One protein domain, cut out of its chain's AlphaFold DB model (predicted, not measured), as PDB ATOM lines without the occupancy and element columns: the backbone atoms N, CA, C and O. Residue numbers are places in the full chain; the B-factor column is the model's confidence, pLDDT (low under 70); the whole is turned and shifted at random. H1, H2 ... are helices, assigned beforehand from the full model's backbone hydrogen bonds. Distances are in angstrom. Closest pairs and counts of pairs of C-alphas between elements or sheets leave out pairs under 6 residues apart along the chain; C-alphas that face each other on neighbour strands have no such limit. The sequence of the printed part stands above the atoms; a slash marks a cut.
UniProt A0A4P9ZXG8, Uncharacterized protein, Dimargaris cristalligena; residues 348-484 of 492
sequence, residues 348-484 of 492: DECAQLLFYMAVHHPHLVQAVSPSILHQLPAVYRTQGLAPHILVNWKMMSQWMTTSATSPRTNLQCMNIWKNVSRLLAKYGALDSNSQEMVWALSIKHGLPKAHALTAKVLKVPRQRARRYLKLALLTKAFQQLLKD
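This is residues 348 to 484 of the 492 residues of an uncharacterized protein of Dimargaris cristalligena (UniProt A0A4P9ZXG8). The long last helix H9 joins two groups of crossed helices: H1 and H6 pack on one side of it, with short helices H2 to H5 beyond them, and the hairpin of H7 and H8 packs on the other. The 137 printed residues hold nine named helices, H1 to H9 in chain order, and no named strand; the class is all helix. The whole is compact, with a radius of gyration of the C-alphas of 15.6 A, and spans 44 by 32 by 25 A.

Find C-alpha 348 at (45.489, -39.820, -41.525); from there H1 runs 18.2 A to residue 360. Next come H2, residues 362 to 366, H3, 370 to 375, H4, 378 to 381, and H5, 393 to 399. H6, residues 410 to 428, is 26.9 A long; H7, 432 to 444, is 18.6 A and H8, 447 to 457, 15.6 A. H9, residues 462 to 483, runs 31.8 A to C-alpha 483 at (49.272, -47.966, -32.214).

Begin at the hub, H9, whose residues 474 to 481 touch H1 at a steep tilt of 62 degrees, the same way; the closest C-alphas, of Ala 351 and Phe 478, are 4.7 A apart. Now look at the closest C-alphas of other touching pairs: H6 and H9 at Leu 423 and Leu 471, 6.8 A; H7 and H9 at Ser 442 and Ala 472, 5.3 A; H8 and H9 at Ala 455 and Ala 465, 5.4 A; H1 and H6 at Cys 350 and Ile 416, 6.8 A; H5 and H6 at Trp 393 and Asn 410, 5.1 A; H2 and H3 at Gln 366 and Leu 373, 7.0 A. H1 and H2 touch only at the corner, and H4 is close to H1 but not clearly touching, at Val 359 and Tyr 380, 5.7 A. H1 and H7 are apart. Every O i to N i+4 pair is within hydrogen-bond range in H1, H2, H5, H6, H7 and H9, against 1 of 2 in H3 and 5 of 7 in H8; H4 is too short for such a pair.

The C-alphas farthest apart, of His 388 and Lys 456, are 45.3 A apart. The printed part has no cut, and the link from H4 to H5 is long. Look for pLDDT under 70 at residues 401 to 408, 435 and 437 to 466.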
ATOM      1  N   ASP A 348      46.277 -39.261 -42.618       78.31
ATOM      2  CA  ASP A 348      45.489 -39.820 -41.525       78.31
ATOM      3  C   ASP A 348      44.066 -40.188 -41.965       78.31
ATOM      4  O   ASP A 348      43.629 -41.301 -41.705       78.31
ATOM      5  N   GLU A 349      43.362 -39.334 -42.718       79.19
ATOM      6  CA  GLU A 349      42.045 -39.669 -43.289       79.19
ATOM      7  C   GLU A 349      42.142 -40.868 -44.250       79.19
ATOM      8  O   GLU A 349      41.295 -41.763 -44.254       79.19
ATOM      9  N   CYS A 350      43.193 -40.917 -45.073       84.94
ATOM     10  CA  CYS A 350      43.414 -42.054 -45.966       84.94
ATOM     11  C   CYS A 350      43.713 -43.342 -45.179       84.94
ATOM     12  O   CYS A 350      43.250 -44.414 -45.572       84.94
ATOM     13  N   ALA A 351      44.471 -43.236 -44.084       86.81
ATOM     14  CA  ALA A 351      44.789 -44.345 -43.191       86.81
ATOM     15  C   ALA A 351      43.562 -44.835 -42.411       86.81
ATOM     16  O   ALA A 351      43.368 -46.041 -42.309       86.81
ATOM     17  N   GLN A 352      42.706 -43.928 -41.936       86.50
ATOM     18  CA  GLN A 352      41.425 -44.244 -41.300       86.50
ATOM     19  C   GLN A 352      40.541 -45.055 -42.246       86.50
ATOM     20  O   GLN A 352      40.099 -46.152 -41.904       86.50
ATOM     21  N   LEU A 353      40.336 -44.561 -43.471       88.81
ATOM     22  CA  LEU A 353      39.537 -45.278 -44.460       88.81
ATOM     23  C   LEU A 353      40.140 -46.652 -44.773       88.81
ATOM     24  O   LEU A 353      39.416 -47.640 -44.858       88.81
ATOM     25  N   LEU A 354      41.463 -46.729 -44.935       90.06
ATOM     26  CA  LEU A 354      42.158 -47.993 -45.169       90.06
ATOM     27  C   LEU A 354      41.985 -48.970 -43.999       90.06
ATOM     28  O   LEU A 354      41.759 -50.151 -44.243       90.06
ATOM     29  N   PHE A 355      42.053 -48.490 -42.756       89.50
ATOM     30  CA  PHE A 355      41.824 -49.289 -41.555       89.50
ATOM     31  C   PHE A 355      40.423 -49.877 -41.539       89.50
ATOM     32  O   PHE A 355      40.296 -51.095 -41.506       89.50
ATOM     33  N   TYR A 356      39.385 -49.056 -41.697       89.75
ATOM     34  CA  TYR A 356      38.012 -49.555 -41.770       89.75
ATOM     35  C   TYR A 356      37.846 -50.619 -42.866       89.75
ATOM     36  O   TYR A 356      37.251 -51.672 -42.638       89.75
ATOM     37  N   MET A 357      38.401 -50.373 -44.059       90.56
ATOM     38  CA  MET A 357      38.320 -51.325 -45.169       90.56
ATOM     39  C   MET A 357      39.051 -52.630 -44.852       90.56
ATOM     40  O   MET A 357      38.576 -53.694 -45.227       90.56
ATOM     41  N   ALA A 358      40.178 -52.569 -44.147       90.00
ATOM     42  CA  ALA A 358      40.949 -53.748 -43.781       90.00
ATOM     43  C   ALA A 358      40.309 -54.562 -42.647       90.00
ATOM     44  O   ALA A 358      40.433 -55.783 -42.653       90.00
ATOM     45  N   VAL A 359      39.602 -53.904 -41.725       89.62
ATOM     46  CA  VAL A 359      38.845 -54.554 -40.648       89.62
ATOM     47  C   VAL A 359      37.569 -55.198 -41.189       89.62
ATOM     48  O   VAL A 359      37.381 -56.399 -41.037       89.62
ATOM     49  N   HIS A 360      36.708 -54.428 -41.860       89.31
ATOM     50  CA  HIS A 360      35.366 -54.886 -42.233       89.31
ATOM     51  C   HIS A 360      35.279 -55.502 -43.628       89.31
ATOM     52  O   HIS A 360      34.427 -56.349 -43.862       89.31
ATOM     53  N   HIS A 361      36.145 -55.123 -44.567       90.94
ATOM     54  CA  HIS A 361      36.125 -55.649 -45.938       90.94
ATOM     55  C   HIS A 361      37.504 -56.187 -46.362       90.94
ATOM     56  O   HIS A 361      38.045 -55.766 -47.394       90.94
ATOM     57  N   PRO A 362      38.086 -57.144 -45.609       91.50
ATOM     58  CA  PRO A 362      39.445 -57.627 -45.849       91.50
ATOM     59  C   PRO A 362      39.628 -58.197 -47.261       91.50
ATOM     60  O   PRO A 362      40.684 -58.024 -47.858       91.50
ATOM     61  N   HIS A 363      38.584 -58.779 -47.859       89.31
ATOM     62  CA  HIS A 363      38.604 -59.279 -49.237       89.31
ATOM     63  C   HIS A 363      38.960 -58.196 -50.279       89.31
ATOM     64  O   HIS A 363      39.672 -58.483 -51.243       89.31
ATOM     65  N   LEU A 364      38.532 -56.941 -50.079       89.56
ATOM     66  CA  LEU A 364      38.862 -55.829 -50.981       89.56
ATOM     67  C   LEU A 364      40.310 -55.362 -50.815       89.56
ATOM     68  O   LEU A 364      40.934 -54.941 -51.787       89.56
ATOM     69  N   VAL A 365      40.854 -55.434 -49.598       89.56
ATOM     70  CA  VAL A 365      42.252 -55.078 -49.322       89.56
ATOM     71  C   VAL A 365      43.196 -56.190 -49.782       89.56
ATOM     72  O   VAL A 365      44.231 -55.891 -50.374       89.56
ATOM     73  N   GLN A 366      42.817 -57.459 -49.602       88.69
ATOM     74  CA  GLN A 366      43.590 -58.638 -50.012       88.69
ATOM     75  C   GLN A 366      43.932 -58.598 -51.504       88.69
ATOM     76  O   GLN A 366      45.064 -58.877 -51.884       88.69
ATOM     77  N   ALA A 367      42.978 -58.189 -52.347       85.56
ATOM     78  CA  ALA A 367      43.176 -58.081 -53.793       85.56
ATOM     79  C   ALA A 367      44.215 -57.017 -54.197       85.56
ATOM     80  O   ALA A 367      44.747 -57.051 -55.304       85.56
ATOM     81  N   VAL A 368      44.483 -56.045 -53.323       85.19
ATOM     82  CA  VAL A 368      45.282 -54.859 -53.646       85.19
ATOM     83  C   VAL A 368      46.634 -54.867 -52.927       85.19
ATOM     84  O   VAL A 368      47.637 -54.447 -53.502       85.19
ATOM     85  N   SER A 369      46.677 -55.312 -51.669       85.38
ATOM     86  CA  SER A 369      47.895 -55.407 -50.863       85.38
ATOM     87  C   SER A 369      47.702 -56.384 -49.688       85.38
ATOM     88  O   SER A 369      47.277 -55.976 -48.604       85.38
ATOM     89  N   PRO A 370      48.066 -57.669 -49.862       85.19
ATOM     90  CA  PRO A 370      48.009 -58.677 -48.795       85.19
ATOM     91  C   PRO A 370      48.845 -58.308 -47.560       85.19
ATOM     92  O   PRO A 370      48.461 -58.571 -46.423       85.19
ATOM     93  N   SER A 371      49.976 -57.627 -47.769       82.62
ATOM     94  CA  SER A 371      50.903 -57.211 -46.710       82.62
ATOM     95  C   SER A 371      50.271 -56.309 -45.649       82.62
ATOM     96  O   SER A 371      50.723 -56.311 -44.508       82.62
ATOM     97  N   ILE A 372      49.241 -55.533 -46.003       84.19
ATOM     98  CA  ILE A 372      48.535 -54.669 -45.045       84.19
ATOM     99  C   ILE A 372      47.714 -55.504 -44.065       84.19
ATOM    100  O   ILE A 372      47.705 -55.203 -42.876       84.19
ATOM    101  N   LEU A 373      47.084 -56.585 -44.529       86.31
ATOM    102  CA  LEU A 373      46.262 -57.451 -43.681       86.31
ATOM    103  C   LEU A 373      47.100 -58.219 -42.656       86.31
ATOM    104  O   LEU A 373      46.681 -58.380 -41.510       86.31
ATOM    105  N   HIS A 374      48.326 -58.604 -43.021       85.88
ATOM    106  CA  HIS A 374      49.276 -59.196 -42.077       85.88
ATOM    107  C   HIS A 374      49.688 -58.232 -40.952       85.88
ATOM    108  O   HIS A 374      50.001 -58.688 -39.853       85.88
ATOM    109  N   GLN A 375      49.648 -56.915 -41.190       84.69
ATOM    110  CA  GLN A 375      49.982 -55.900 -40.183       84.69
ATOM    111  C   GLN A 375      48.840 -55.630 -39.193       84.69
ATOM    112  O   GLN A 375      49.096 -55.054 -38.139       84.69
ATOM    113  N   LEU A 376      47.597 -56.044 -39.483       86.25
ATOM    114  CA  LEU A 376      46.495 -55.857 -38.535       86.25
ATOM    115  C   LEU A 376      46.646 -56.764 -37.306       86.25
ATOM    116  O   LEU A 376      46.883 -57.963 -37.478       86.25
ATOM    117  N   PRO A 377      46.435 -56.239 -36.084       86.38
ATOM    118  CA  PRO A 377      46.315 -57.045 -34.872       86.38
ATOM    119  C   PRO A 377      45.223 -58.116 -34.989       86.38
ATOM    120  O   PRO A 377      44.188 -57.893 -35.620       86.38
ATOM    121  N   ALA A 378      45.428 -59.266 -34.339       83.62
ATOM    122  CA  ALA A 378      44.516 -60.413 -34.417       83.62
ATOM    123  C   ALA A 378      43.066 -60.071 -34.021       83.62
ATOM    124  O   ALA A 378      42.137 -60.562 -34.655       83.62
ATOM    125  N   VAL A 379      42.888 -59.167 -33.049       84.38
ATOM    126  CA  VAL A 379      41.580 -58.705 -32.543       84.38
ATOM    127  C   VAL A 379      40.695 -58.112 -33.645       84.38
ATOM    128  O   VAL A 379      39.480 -58.250 -33.601       84.38
ATOM    129  N   TYR A 380      41.294 -57.479 -34.655       84.25
ATOM    130  CA  TYR A 380      40.546 -56.851 -35.745       84.25
ATOM    131  C   TYR A 380      40.303 -57.782 -36.932       84.25
ATOM    132  O   TYR A 380      39.401 -57.540 -37.728       84.25
ATOM    133  N   ARG A 381      41.078 -58.867 -37.063       82.62
ATOM    134  CA  ARG A 381      40.928 -59.812 -38.183       82.62
ATOM    135  C   ARG A 381      39.624 -60.608 -38.109       82.62
ATOM    136  O   ARG A 381      39.156 -61.092 -39.132       82.62
ATOM    137  N   THR A 382      39.039 -60.733 -36.919       82.12
ATOM    138  CA  THR A 382      37.777 -61.450 -36.684       82.12
ATOM    139  C   THR A 382      36.534 -60.626 -37.029       82.12
ATOM    140  O   THR A 382      35.447 -61.186 -37.102       82.12
ATOM    141  N   GLN A 383      36.675 -59.320 -37.282       84.81
ATOM    142  CA  GLN A 383      35.560 -58.399 -37.559       84.81
ATOM    143  C   GLN A 383      35.242 -58.249 -39.061       84.81
ATOM    144  O   GLN A 383      34.473 -57.369 -39.463       84.81
ATOM    145  N   GLY A 384      35.845 -59.097 -39.898       84.88
ATOM    146  CA  GLY A 384      35.648 -59.100 -41.342       84.88
ATOM    147  C   GLY A 384      34.232 -59.515 -41.731       84.88
ATOM    148  O   GLY A 384      33.769 -60.595 -41.379       84.88
ATOM    149  N   LEU A 385      33.566 -58.673 -42.517       87.88
ATOM    150  CA  LEU A 385      32.273 -58.977 -43.116       87.88
ATOM    151  C   LEU A 385      32.445 -59.924 -44.310       87.88
ATOM    152  O   LEU A 385      33.474 -59.932 -45.000       87.88
ATOM    153  N   ALA A 386      31.400 -60.705 -44.583       82.75
ATOM    154  CA  ALA A 386      31.374 -61.619 -45.716       82.75
ATOM    155  C   ALA A 386      31.517 -60.867 -47.064       82.75
ATOM    156  O   ALA A 386      31.016 -59.748 -47.193       82.75
ATOM    157  N   PRO A 387      32.136 -61.466 -48.105       85.62
ATOM    158  CA  PRO A 387      32.449 -60.777 -49.367       85.62
ATOM    159  C   PRO A 387      31.255 -60.199 -50.138       85.62
ATOM    160  O   PRO A 387      31.425 -59.302 -50.958       85.62
ATOM    161  N   HIS A 388      30.048 -60.718 -49.903       84.31
ATOM    162  CA  HIS A 388      28.822 -60.243 -50.547       84.31
ATOM    163  C   HIS A 388      28.238 -58.987 -49.875       84.31
ATOM    164  O   HIS A 388      27.354 -58.345 -50.442       84.31
ATOM    165  N   ILE A 389      28.714 -58.622 -48.679       86.19
ATOM    166  CA  ILE A 389      28.246 -57.442 -47.954       86.19
ATOM    167  C   ILE A 389      28.909 -56.198 -48.550       86.19
ATOM    168  O   ILE A 389      30.129 -56.020 -48.500       86.19
ATOM    169  N   LEU A 390      28.082 -55.318 -49.119       86.69
ATOM    170  CA  LEU A 390      28.533 -54.065 -49.716       86.69
ATOM    171  C   LEU A 390      29.050 -53.089 -48.654       86.69
ATOM    172  O   LEU A 390      28.548 -53.029 -47.533       86.69
ATOM    173  N   VAL A 391      30.024 -52.267 -49.043       86.56
ATOM    174  CA  VAL A 391      30.585 -51.226 -48.174       86.56
ATOM    175  C   VAL A 391      29.514 -50.193 -47.829       86.56
ATOM    176  O   VAL A 391      28.990 -49.504 -48.710       86.56
ATOM    177  N   ASN A 392      29.229 -50.031 -46.536       86.12
ATOM    178  CA  ASN A 392      28.320 -48.999 -46.052       86.12
ATOM    179  C   ASN A 392      29.035 -47.637 -45.990       86.12
ATOM    180  O   ASN A 392      29.523 -47.196 -44.948       86.12
ATOM    181  N   TRP A 393      29.081 -46.946 -47.132       83.75
ATOM    182  CA  TRP A 393      29.737 -45.638 -47.256       83.75
ATOM    183  C   TRP A 393      29.139 -44.558 -46.349       83.75
ATOM    184  O   TRP A 393      29.858 -43.642 -45.957       83.75
ATOM    185  N   LYS A 394      27.854 -44.678 -45.990       79.81
ATOM    186  CA  LYS A 394      27.191 -43.759 -45.057       79.81
ATOM    187  C   LYS A 394      27.770 -43.917 -43.653       79.81
ATOM    188  O   LYS A 394      28.173 -42.923 -43.056       79.81
ATOM    189  N   MET A 395      27.891 -45.152 -43.175       80.56
ATOM    190  CA  MET A 395      28.499 -45.451 -41.877       80.56
ATOM    191  C   MET A 395      29.974 -45.033 -41.834       80.56
ATOM    192  O   MET A 395      30.392 -44.349 -40.907       80.56
ATOM    193  N   MET A 396      30.739 -45.333 -42.889       80.62
ATOM    194  CA  MET A 396      32.123 -44.857 -43.030       80.62
ATOM    195  C   MET A 396      32.216 -43.328 -42.919       80.62
ATOM    196  O   MET A 396      33.069 -42.800 -42.211       80.62
ATOM    197  N   SER A 397      31.341 -42.600 -43.617       78.75
ATOM    198  CA  SER A 397      31.378 -41.135 -43.634       78.75
ATOM    199  C   SER A 397      31.138 -40.502 -42.257       78.75
ATOM    200  O   SER A 397      31.743 -39.480 -41.939       78.75
ATOM    201  N   GLN A 398      30.310 -41.151 -41.434       76.94
ATOM    202  CA  GLN A 398      30.022 -40.784 -40.044       76.94
ATOM    203  C   GLN A 398      31.123 -41.215 -39.070       76.94
ATOM    204  O   GLN A 398      31.175 -40.734 -37.945       76.94
ATOM    205  N   TRP A 399      31.989 -42.139 -39.471       76.25
ATOM    206  CA  TRP A 399      33.115 -42.584 -38.661       76.25
ATOM    207  C   TRP A 399      34.358 -41.711 -38.884       76.25
ATOM    208  O   TRP A 399      35.090 -41.400 -37.949       76.25
ATOM    209  N   MET A 400      34.559 -41.216 -40.110       71.75
ATOM    210  CA  MET A 400      35.685 -40.337 -40.454       71.75
ATOM    211  C   MET A 400      35.592 -38.909 -39.860       71.75
ATOM    212  O   MET A 400      36.533 -38.132 -40.006       71.75
ATOM    213  N   THR A 401      34.509 -38.534 -39.164       60.28
ATOM    214  CA  THR A 401      34.254 -37.180 -38.598       60.28
ATOM    215  C   THR A 401      35.151 -36.743 -37.432       60.28
ATOM    216  O   THR A 401      34.867 -35.756 -36.764       60.28
ATOM    217  N   THR A 402      36.259 -37.434 -37.179       53.53
ATOM    218  CA  THR A 402      37.199 -37.104 -36.091       53.53
ATOM    219  C   THR A 402      37.983 -35.793 -36.271       53.53
ATOM    220  O   THR A 402      38.596 -35.329 -35.313       53.53
ATOM    221  N   SER A 403      37.963 -35.155 -37.450       48.94
ATOM    222  CA  SER A 403      38.575 -33.831 -37.649       48.94
ATOM    223  C   SER A 403      37.508 -32.733 -37.653       48.94
ATOM    224  O   SER A 403      36.385 -32.971 -38.081       48.94
ATOM    225  N   ALA A 404      37.854 -31.524 -37.200       43.62
ATOM    226  CA  ALA A 404      36.974 -30.356 -37.016       43.62
ATOM    227  C   ALA A 404      36.290 -29.802 -38.298       43.62
ATOM    228  O   ALA A 404      35.863 -28.648 -38.337       43.62
ATOM    229  N   THR A 405      36.205 -30.596 -39.364       53.31
ATOM    230  CA  THR A 405      35.604 -30.264 -40.655       53.31
ATOM    231  C   THR A 405      34.342 -31.098 -40.881       53.31
ATOM    232  O   THR A 405      34.210 -32.203 -40.361       53.31
ATOM    233  N   SER A 406      33.371 -30.550 -41.618       55.91
ATOM    234  CA  SER A 406      32.080 -31.201 -41.877       55.91
ATOM    235  C   SER A 406      32.231 -32.649 -42.377       55.91
ATOM    236  O   SER A 406      33.175 -32.928 -43.125       55.91
ATOM    237  N   PRO A 407      31.294 -33.560 -42.031       62.53
ATOM    238  CA  PRO A 407      31.324 -34.954 -42.469       62.53
ATOM    239  C   PRO A 407      31.550 -35.071 -43.974       62.53
ATOM    240  O   PRO A 407      30.929 -34.364 -44.775       62.53
ATOM    241  N   ARG A 408      32.443 -35.986 -44.362       69.25
ATOM    242  CA  ARG A 408      32.668 -36.309 -45.773       69.25
ATOM    243  C   ARG A 408      31.385 -36.882 -46.369       69.25
ATOM    244  O   ARG A 408      30.588 -37.507 -45.685       69.25
ATOM    245  N   THR A 409      31.172 -36.695 -47.665       77.19
ATOM    246  CA  THR A 409      30.055 -37.354 -48.358       77.19
ATOM    247  C   THR A 409      30.430 -38.784 -48.754       77.19
ATOM    248  O   THR A 409      31.605 -39.086 -48.971       77.19
ATOM    249  N   ASN A 410      29.439 -39.660 -48.949       76.31
ATOM    250  CA  ASN A 410      29.656 -41.038 -49.426       76.31
ATOM    251  C   ASN A 410      30.544 -41.083 -50.684       76.31
ATOM    252  O   ASN A 410      31.461 -41.898 -50.790       76.31
ATOM    253  N   LEU A 411      30.306 -40.160 -51.622       72.19
ATOM    254  CA  LEU A 411      31.066 -40.053 -52.866       72.19
ATOM    255  C   LEU A 411      32.537 -39.684 -52.619       72.19
ATOM    256  O   LEU A 411      33.426 -40.182 -53.313       72.19
ATOM    257  N   GLN A 412      32.812 -38.842 -51.620       75.75
ATOM    258  CA  GLN A 412      34.179 -38.507 -51.224       75.75
ATOM    259  C   GLN A 412      34.897 -39.735 -50.658       75.75
ATOM    260  O   GLN A 412      35.981 -40.052 -51.144       75.75
ATOM    261  N   CYS A 413      34.281 -40.484 -49.737       79.62
ATOM    262  CA  CYS A 413      34.860 -41.723 -49.197       79.62
ATOM    263  C   CYS A 413      35.152 -42.752 -50.306       79.62
ATOM    264  O   CYS A 413      36.259 -43.286 -50.387       79.62
ATOM    265  N   MET A 414      34.217 -42.957 -51.241       80.75
ATOM    266  CA  MET A 414      34.427 -43.837 -52.401       80.75
ATOM    267  C   MET A 414      35.624 -43.411 -53.259       80.75
ATOM    268  O   MET A 414      36.411 -44.242 -53.718       80.75
ATOM    269  N   ASN A 415      35.774 -42.109 -53.501       78.62
ATOM    270  CA  ASN A 415      36.873 -41.582 -54.303       78.62
ATOM    271  C   ASN A 415      38.224 -41.709 -53.587       78.62
ATOM    272  O   ASN A 415      39.224 -42.034 -54.236       78.62
ATOM    273  N   ILE A 416      38.249 -41.522 -52.264       81.38
ATOM    274  CA  ILE A 416      39.430 -41.773 -51.429       81.38
ATOM    275  C   ILE A 416      39.837 -43.241 -51.555       81.38
ATOM    276  O   ILE A 416      40.978 -43.517 -51.931       81.38
ATOM    277  N   TRP A 417      38.898 -44.175 -51.376       87.44
ATOM    278  CA  TRP A 417      39.164 -45.605 -51.533       87.44
ATOM    279  C   TRP A 417      39.721 -45.957 -52.915       87.44
ATOM    280  O   TRP A 417      40.745 -46.630 -53.021       87.44
ATOM    281  N   LYS A 418      39.110 -45.451 -53.996       84.88
ATOM    282  CA  LYS A 418      39.600 -45.676 -55.370       84.88
ATOM    283  C   LYS A 418      41.031 -45.180 -55.568       84.88
ATOM    284  O   LYS A 418      41.766 -45.746 -56.378       84.88
ATOM    285  N   ASN A 419      41.411 -44.085 -54.915       81.88
ATOM    286  CA  ASN A 419      42.758 -43.528 -55.003       81.88
ATOM    287  C   ASN A 419      43.757 -44.342 -54.173       81.88
ATOM    288  O   ASN A 419      44.818 -44.687 -54.694       81.88
ATOM    289  N   VAL A 420      43.402 -44.691 -52.932       85.00
ATOM    290  CA  VAL A 420      44.201 -45.552 -52.045       85.00
ATOM    291  C   VAL A 420      44.438 -46.911 -52.698       85.00
ATOM    292  O   VAL A 420      45.584 -47.317 -52.855       85.00
ATOM    293  N   SER A 421      43.387 -47.548 -53.215       86.00
ATOM    294  CA  SER A 421      43.478 -48.842 -53.900       86.00
ATOM    295  C   SER A 421      44.439 -48.797 -55.088       86.00
ATOM    296  O   SER A 421      45.307 -49.648 -55.244       86.00
ATOM    297  N   ARG A 422      44.353 -47.748 -55.918       83.81
ATOM    298  CA  ARG A 422      45.268 -47.564 -57.056       83.81
ATOM    299  C   ARG A 422      46.712 -47.307 -56.630       83.81
ATOM    300  O   ARG A 422      47.621 -47.631 -57.393       83.81
ATOM    301  N   LEU A 423      46.936 -46.675 -55.480       81.38
ATOM    302  CA  LEU A 423      48.279 -46.470 -54.937       81.38
ATOM    303  C   LEU A 423      48.862 -47.775 -54.395       81.38
ATOM    304  O   LEU A 423      50.000 -48.094 -54.726       81.38
ATOM    305  N   LEU A 424      48.070 -48.531 -53.637       82.12
ATOM    306  CA  LEU A 424      48.459 -49.816 -53.062       82.12
ATOM    307  C   LEU A 424      48.731 -50.874 -54.142       82.12
ATOM    308  O   LEU A 424      49.793 -51.485 -54.119       82.12
ATOM    309  N   ALA A 425      47.872 -50.997 -55.161       82.12
ATOM    310  CA  ALA A 425      48.099 -51.917 -56.284       82.12
ATOM    311  C   ALA A 425      49.423 -51.625 -57.005       82.12
ATOM    312  O   ALA A 425      50.173 -52.522 -57.377       82.12
ATOM    313  N   LYS A 426      49.744 -50.336 -57.182       78.69
ATOM    314  CA  LYS A 426      51.009 -49.913 -57.796       78.69
ATOM    315  C   LYS A 426      52.217 -50.169 -56.906       78.69
ATOM    316  O   LYS A 426      53.312 -50.265 -57.446       78.69
ATOM    317  N   TYR A 427      52.035 -50.215 -55.589       75.25
ATOM    318  CA  TYR A 427      53.095 -50.572 -54.654       75.25
ATOM    319  C   TYR A 427      53.364 -52.070 -54.648       75.25
ATOM    320  O   TYR A 427      54.518 -52.457 -54.757       75.25
ATOM    321  N   GLY A 428      52.312 -52.894 -54.604       72.44
ATOM    322  CA  GLY A 428      52.446 -54.349 -54.690       72.44
ATOM    323  C   GLY A 428      53.111 -54.813 -55.991       72.44
ATOM    324  O   GLY A 428      53.776 -55.838 -56.003       72.44
ATOM    325  N   ALA A 429      52.998 -54.026 -57.065       76.81
ATOM    326  CA  ALA A 429      53.691 -54.266 -58.331       76.81
ATOM    327  C   ALA A 429      55.183 -53.854 -58.344       76.81
ATOM    328  O   ALA A 429      55.843 -54.019 -59.370       76.81
ATOM    329  N   LEU A 430      55.714 -53.253 -57.273       71.81
ATOM    330  CA  LEU A 430      57.145 -52.952 -57.157       71.81
ATOM    331  C   LEU A 430      57.918 -54.186 -56.692       71.81
ATOM    332  O   LEU A 430      57.407 -54.963 -55.891       71.81
ATOM    333  N   ASP A 431      59.168 -54.311 -57.129       77.19
ATOM    334  CA  ASP A 431      60.109 -55.297 -56.598       77.19
ATOM    335  C   ASP A 431      60.437 -55.032 -55.115       77.19
ATOM    336  O   ASP A 431      60.356 -53.893 -54.641       77.19
ATOM    337  N   SER A 432      60.825 -56.079 -54.383       74.19
ATOM    338  CA  SER A 432      61.067 -56.023 -52.933       74.19
ATOM    339  C   SER A 432      62.098 -54.963 -52.531       74.19
ATOM    340  O   SER A 432      61.894 -54.257 -51.547       74.19
ATOM    341  N   ASN A 433      63.153 -54.769 -53.329       72.62
ATOM    342  CA  ASN A 433      64.198 -53.777 -53.058       72.62
ATOM    343  C   ASN A 433      63.658 -52.339 -53.201       72.62
ATOM    344  O   ASN A 433      63.881 -51.473 -52.351       72.62
ATOM    345  N   SER A 434      62.852 -52.086 -54.236       70.06
ATOM    346  CA  SER A 434      62.128 -50.819 -54.388       70.06
ATOM    347  C   SER A 434      61.160 -50.552 -53.232       70.06
ATOM    348  O   SER A 434      61.039 -49.403 -52.798       70.06
ATOM    349  N   GLN A 435      60.470 -51.579 -52.728       69.25
ATOM    350  CA  GLN A 435      59.565 -51.457 -51.582       69.25
ATOM    351  C   GLN A 435      60.327 -51.112 -50.290       69.25
ATOM    352  O   GLN A 435      59.988 -50.129 -49.626       69.25
ATOM    353  N   GLU A 436      61.399 -51.844 -49.980       71.31
ATOM    354  CA  GLU A 436      62.246 -51.625 -48.798       71.31
ATOM    355  C   GLU A 436      62.887 -50.241 -48.774       71.31
ATOM    356  O   GLU A 436      62.955 -49.583 -47.738       71.31
ATOM    357  N   MET A 437      63.331 -49.745 -49.921       68.44
ATOM    358  CA  MET A 437      63.955 -48.433 -49.953       68.44
ATOM    359  C   MET A 437      62.904 -47.304 -49.893       68.44
ATOM    360  O   MET A 437      63.152 -46.291 -49.235       68.44
ATOM    361  N   VAL A 438      61.697 -47.473 -50.455       65.56
ATOM    362  CA  VAL A 438      60.567 -46.550 -50.191       65.56
ATOM    363  C   VAL A 438      60.227 -46.523 -48.697       65.56
ATOM    364  O   VAL A 438      59.998 -45.446 -48.137       65.56
ATOM    365  N   TRP A 439      60.263 -47.685 -48.044       68.31
ATOM    366  CA  TRP A 439      60.105 -47.825 -46.601       68.31
ATOM    367  C   TRP A 439      61.207 -47.090 -45.819       68.31
ATOM    368  O   TRP A 439      60.908 -46.224 -44.995       68.31
ATOM    369  N   ALA A 440      62.483 -47.320 -46.134       66.88
ATOM    370  CA  ALA A 440      63.625 -46.687 -45.467       66.88
ATOM    371  C   ALA A 440      63.626 -45.152 -45.600       66.88
ATOM    372  O   ALA A 440      63.924 -44.422 -44.649       66.88
ATOM    373  N   LEU A 441      63.236 -44.635 -46.769       61.97
ATOM    374  CA  LEU A 441      63.124 -43.197 -47.023       61.97
ATOM    375  C   LEU A 441      62.001 -42.539 -46.208       61.97
ATOM    376  O   LEU A 441      62.125 -41.365 -45.844       61.97
ATOM    377  N   SER A 442      60.940 -43.287 -45.880       60.56
ATOM    378  CA  SER A 442      59.846 -42.824 -45.017       60.56
ATOM    379  C   SER A 442      60.291 -42.585 -43.569       60.56
ATOM    380  O   SER A 442      59.827 -41.639 -42.926       60.56
ATOM    381  N   ILE A 443      61.235 -43.400 -43.090       62.47
ATOM    382  CA  ILE A 443      61.754 -43.365 -41.720       62.47
ATOM    383  C   ILE A 443      62.779 -42.232 -41.556       62.47
ATOM    384  O   ILE A 443      62.746 -41.511 -40.562       62.47
ATOM    385  N   LYS A 444      63.676 -42.039 -42.535       58.66
ATOM    386  CA  LYS A 444      64.922 -41.271 -42.339       58.66
ATOM    387  C   LYS A 444      64.824 -39.746 -42.496       58.66
ATOM    388  O   LYS A 444      65.594 -39.037 -41.859       58.66
ATOM    389  N   HIS A 445      63.954 -39.210 -43.360       50.62
ATOM    390  CA  HIS A 445      64.133 -37.823 -43.843       50.62
ATOM    391  C   HIS A 445      63.021 -36.816 -43.545       50.62
ATOM    392  O   HIS A 445      63.227 -35.621 -43.774       50.62
ATOM    393  N   GLY A 446      61.859 -37.241 -43.051       57.16
ATOM    394  CA  GLY A 446      60.701 -36.348 -43.003       57.16
ATOM    395  C   GLY A 446      60.273 -35.861 -44.402       57.16
ATOM    396  O   GLY A 446      60.994 -35.913 -45.400       57.16
ATOM    397  N   LEU A 447      59.026 -35.424 -44.500       58.91
ATOM    398  CA  LEU A 447      58.261 -35.462 -45.752       58.91
ATOM    399  C   LEU A 447      58.763 -34.570 -46.901       58.91
ATOM    400  O   LEU A 447      58.726 -35.029 -48.045       58.91
ATOM    401  N   PRO A 448      59.272 -33.345 -46.667       52.47
ATOM    402  CA  PRO A 448      59.662 -32.473 -47.776       52.47
ATOM    403  C   PRO A 448      61.052 -32.803 -48.346       52.47
ATOM    404  O   PRO A 448      61.230 -32.849 -49.563       52.47
ATOM    405  N   LYS A 449      62.042 -33.076 -47.481       57.66
ATOM    406  CA  LYS A 449      63.433 -33.351 -47.896       57.66
ATOM    407  C   LYS A 449      63.593 -34.753 -48.489       57.66
ATOM    408  O   LYS A 449      64.398 -34.942 -49.404       57.66
ATOM    409  N   ALA A 450      62.764 -35.705 -48.051       55.72
ATOM    410  CA  ALA A 450      62.712 -37.050 -48.613       55.72
ATOM    411  C   ALA A 450      62.396 -37.043 -50.116       55.72
ATOM    412  O   ALA A 450      62.966 -37.841 -50.853       55.72
ATOM    413  N   HIS A 451      61.543 -36.134 -50.612       58.81
ATOM    414  CA  HIS A 451      61.109 -36.128 -52.018       58.81
ATOM    415  C   HIS A 451      62.254 -35.870 -53.008       58.81
ATOM    416  O   HIS A 451      62.384 -36.579 -54.009       58.81
ATOM    417  N   ALA A 452      63.104 -34.886 -52.704       61.03
ATOM    418  CA  ALA A 452      64.250 -34.525 -53.535       61.03
ATOM    419  C   ALA A 452      65.356 -35.592 -53.483       61.03
ATOM    420  O   ALA A 452      65.926 -35.938 -54.517       61.03
ATOM    421  N   LEU A 453      65.610 -36.156 -52.298       61.88
ATOM    422  CA  LEU A 453      66.597 -37.220 -52.101       61.88
ATOM    423  C   LEU A 453      66.157 -38.535 -52.754       61.88
ATOM    424  O   LEU A 453      66.940 -39.129 -53.483       61.88
ATOM    425  N   THR A 454      64.891 -38.937 -52.597       59.69
ATOM    426  CA  THR A 454      64.324 -40.151 -53.214       59.69
ATOM    427  C   THR A 454      64.430 -40.099 -54.733       59.69
ATOM    428  O   THR A 454      64.892 -41.050 -55.352       59.69
ATOM    429  N   ALA A 455      64.041 -38.977 -55.349       62.25
ATOM    430  CA  ALA A 455      64.132 -38.813 -56.800       62.25
ATOM    431  C   ALA A 455      65.588 -38.873 -57.301       62.25
ATOM    432  O   ALA A 455      65.841 -39.413 -58.377       62.25
ATOM    433  N   LYS A 456      66.536 -38.347 -56.511       69.06
ATOM    434  CA  LYS A 456      67.966 -38.307 -56.845       69.06
ATOM    435  C   LYS A 456      68.649 -39.668 -56.674       69.06
ATOM    436  O   LYS A 456      69.352 -40.092 -57.583       69.06
ATOM    437  N   VAL A 457      68.418 -40.355 -55.553       64.31
ATOM    438  CA  VAL A 457      69.001 -41.677 -55.242       64.31
ATOM    439  C   VAL A 457      68.526 -42.730 -56.238       64.31
ATOM    440  O   VAL A 457      69.320 -43.525 -56.727       64.31
ATOM    441  N   LEU A 458      67.244 -42.693 -56.602       57.44
ATOM    442  CA  LEU A 458      66.648 -43.712 -57.459       57.44
ATOM    443  C   LEU A 458      66.796 -43.487 -58.958       57.44
ATOM    444  O   LEU A 458      66.386 -44.346 -59.733       57.44
ATOM    445  N   LYS A 459      67.276 -42.313 -59.389       69.56
ATOM    446  CA  LYS A 459      67.186 -41.876 -60.796       69.56
ATOM    447  C   LYS A 459      65.760 -42.025 -61.367       69.56
ATOM    448  O   LYS A 459      65.563 -42.263 -62.555       69.56
ATOM    449  N   VAL A 460      64.741 -41.905 -60.512       62.56
ATOM    450  CA  VAL A 460      63.336 -42.142 -60.863       62.56
ATOM    451  C   VAL A 460      62.655 -40.811 -61.202       62.56
ATOM    452  O   VAL A 460      62.848 -39.825 -60.483       62.56
ATOM    453  N   PRO A 461      61.793 -40.754 -62.241       67.56
ATOM    454  CA  PRO A 461      61.070 -39.536 -62.593       67.56
ATOM    455  C   PRO A 461      60.335 -38.929 -61.394       67.56
ATOM    456  O   PRO A 461      59.656 -39.634 -60.640       67.56
ATOM    457  N   ARG A 462      60.392 -37.597 -61.251       62.69
ATOM    458  CA  ARG A 462      59.795 -36.849 -60.121       62.69
ATOM    459  C   ARG A 462      58.346 -37.248 -59.820       62.69
ATOM    460  O   ARG A 462      57.940 -37.277 -58.659       62.69
ATOM    461  N   GLN A 463      57.562 -37.580 -60.849       64.50
ATOM    462  CA  GLN A 463      56.175 -38.034 -60.700       64.50
ATOM    463  C   GLN A 463      56.046 -39.373 -59.960       64.50
ATOM    464  O   GLN A 463      55.131 -39.538 -59.154       64.50
ATOM    465  N   ARG A 464      56.955 -40.321 -60.203       66.00
ATOM    466  CA  ARG A 464      56.973 -41.635 -59.548       66.00
ATOM    467  C   ARG A 464      57.494 -41.511 -58.111       66.00
ATOM    468  O   ARG A 464      56.854 -42.037 -57.207       66.00
ATOM    469  N   ALA A 465      58.487 -40.650 -57.870       65.00
ATOM    470  CA  ALA A 465      58.914 -40.280 -56.514       65.00
ATOM    471  C   ALA A 465      57.786 -39.633 -55.676       65.00
ATOM    472  O   ALA A 465      57.634 -39.939 -54.495       65.00
ATOM    473  N   ARG A 466      56.930 -38.786 -56.279       69.19
ATOM    474  CA  ARG A 466      55.743 -38.227 -55.587       69.19
ATOM    475  C   ARG A 466      54.755 -39.309 -55.158       69.19
ATOM    476  O   ARG A 466      54.111 -39.162 -54.126       69.19
ATOM    477  N   ARG A 467      54.587 -40.368 -55.958       71.75
ATOM    478  CA  ARG A 467      53.687 -41.483 -55.625       71.75
ATOM    479  C   ARG A 467      54.236 -42.304 -54.463       71.75
ATOM    480  O   ARG A 467      53.480 -42.600 -53.548       71.75
ATOM    481  N   TYR A 468      55.536 -42.584 -54.466       70.75
ATOM    482  CA  TYR A 468      56.195 -43.289 -53.366       70.75
ATOM    483  C   TYR A 468      56.125 -42.522 -52.051       70.75
ATOM    484  O   TYR A 468      55.823 -43.115 -51.026       70.75
ATOM    485  N   LEU A 469      56.280 -41.196 -52.085       71.44
ATOM    486  CA  LEU A 469      56.109 -40.365 -50.892       71.44
ATOM    487  C   LEU A 469      54.688 -40.451 -50.318       71.44
ATOM    488  O   LEU A 469      54.519 -40.588 -49.112       71.44
ATOM    489  N   LYS A 470      53.663 -40.377 -51.176       75.94
ATOM    490  CA  LYS A 470      52.253 -40.484 -50.756       75.94
ATOM    491  C   LYS A 470      51.952 -41.831 -50.114       75.94
ATOM    492  O   LYS A 470      51.164 -41.901 -49.181       75.94
ATOM    493  N   LEU A 471      52.577 -42.881 -50.624       76.62
ATOM    494  CA  LEU A 471      52.438 -44.208 -50.067       76.62
ATOM    495  C   LEU A 471      53.178 -44.343 -48.731       76.62
ATOM    496  O   LEU A 471      52.576 -44.782 -47.766       76.62
ATOM    497  N   ALA A 472      54.436 -43.912 -48.652       73.56
ATOM    498  CA  ALA A 472      55.205 -43.871 -47.409       73.56
ATOM    499  C   ALA A 472      54.445 -43.139 -46.289       73.56
ATOM    500  O   ALA A 472      54.390 -43.597 -45.151       73.56
ATOM    501  N   LEU A 473      53.809 -42.021 -46.643       77.50
ATOM    502  CA  LEU A 473      52.911 -41.261 -45.780       77.50
ATOM    503  C   LEU A 473      51.718 -42.065 -45.285       77.50
ATOM    504  O   LEU A 473      51.451 -42.083 -44.089       77.50
ATOM    505  N   LEU A 474      51.015 -42.710 -46.214       82.88
ATOM    506  CA  LEU A 474      49.864 -43.542 -45.906       82.88
ATOM    507  C   LEU A 474      50.255 -44.696 -44.981       82.88
ATOM    508  O   LEU A 474      49.585 -44.915 -43.982       82.88
ATOM    509  N   THR A 475      51.347 -45.405 -45.274       79.62
ATOM    510  CA  THR A 475      51.793 -46.537 -44.455       79.62
ATOM    511  C   THR A 475      52.227 -46.079 -43.066       79.62
ATOM    512  O   THR A 475      51.893 -46.731 -42.082       79.62
ATOM    513  N   LYS A 476      52.908 -44.931 -42.954       80.56
ATOM    514  CA  LYS A 476      53.269 -44.348 -41.656       80.56
ATOM    515  C   LYS A 476      52.030 -43.963 -40.842       80.56
ATOM    516  O   LYS A 476      51.953 -44.321 -39.673       80.56
ATOM    517  N   ALA A 477      51.075 -43.264 -41.456       82.69
ATOM    518  CA  ALA A 477      49.823 -42.883 -40.803       82.69
ATOM    519  C   ALA A 477      49.012 -44.121 -40.391       82.69
ATOM    520  O   ALA A 477      48.507 -44.183 -39.277       82.69
ATOM    521  N   PHE A 478      48.969 -45.150 -41.240       85.88
ATOM    522  CA  PHE A 478      48.331 -46.428 -40.935       85.88
ATOM    523  C   PHE A 478      48.987 -47.127 -39.742       85.88
ATOM    524  O   PHE A 478      48.292 -47.546 -38.827       85.88
ATOM    525  N   GLN A 479      50.318 -47.195 -39.687       83.31
ATOM    526  CA  GLN A 479      51.017 -47.765 -38.534       83.31
ATOM    527  C   GLN A 479      50.834 -46.956 -37.254       83.31
ATOM    528  O   GLN A 479      50.749 -47.534 -36.176       83.31
ATOM    529  N   GLN A 480      50.788 -45.628 -37.354       84.31
ATOM    530  CA  GLN A 480      50.495 -44.772 -36.210       84.31
ATOM    531  C   GLN A 480      49.072 -45.020 -35.699       84.31
ATOM    532  O   GLN A 480      48.869 -45.145 -34.497       84.31
ATOM    533  N   LEU A 481      48.123 -45.195 -36.615       84.62
ATOM    534  CA  LEU A 481      46.745 -45.552 -36.310       84.62
ATOM    535  C   LEU A 481      46.622 -46.964 -35.716       84.62
ATOM    536  O   LEU A 481      45.784 -47.185 -34.863       84.62
ATOM    537  N   LEU A 482      47.481 -47.918 -36.082       84.12
ATOM    538  CA  LEU A 482      47.507 -49.231 -35.424       84.12
ATOM    539  C   LEU A 482      48.005 -49.176 -33.969       84.12
ATOM    540  O   LEU A 482      47.682 -50.080 -33.200       84.12
ATOM    541  N   LYS A 483      48.797 -48.159 -33.596       83.81
ATOM    542  CA  LYS A 483      49.272 -47.966 -32.214       83.81
ATOM    543  C   LYS A 483      48.189 -47.371 -31.316       83.81
ATOM    544  O   LYS A 483      48.042 -47.836 -30.195       83.81
ATOM    545  N   ASP A 484      47.441 -46.399 -31.836       79.69
ATOM    546  CA  ASP A 484      46.255 -45.811 -31.201       79.69
ATOM    547  C   ASP A 484      45.042 -45.996 -32.124       79.69
ATOM    548  O   ASP A 484      44.690 -45.089 -32.892       79.69
TER     549      ASP A 484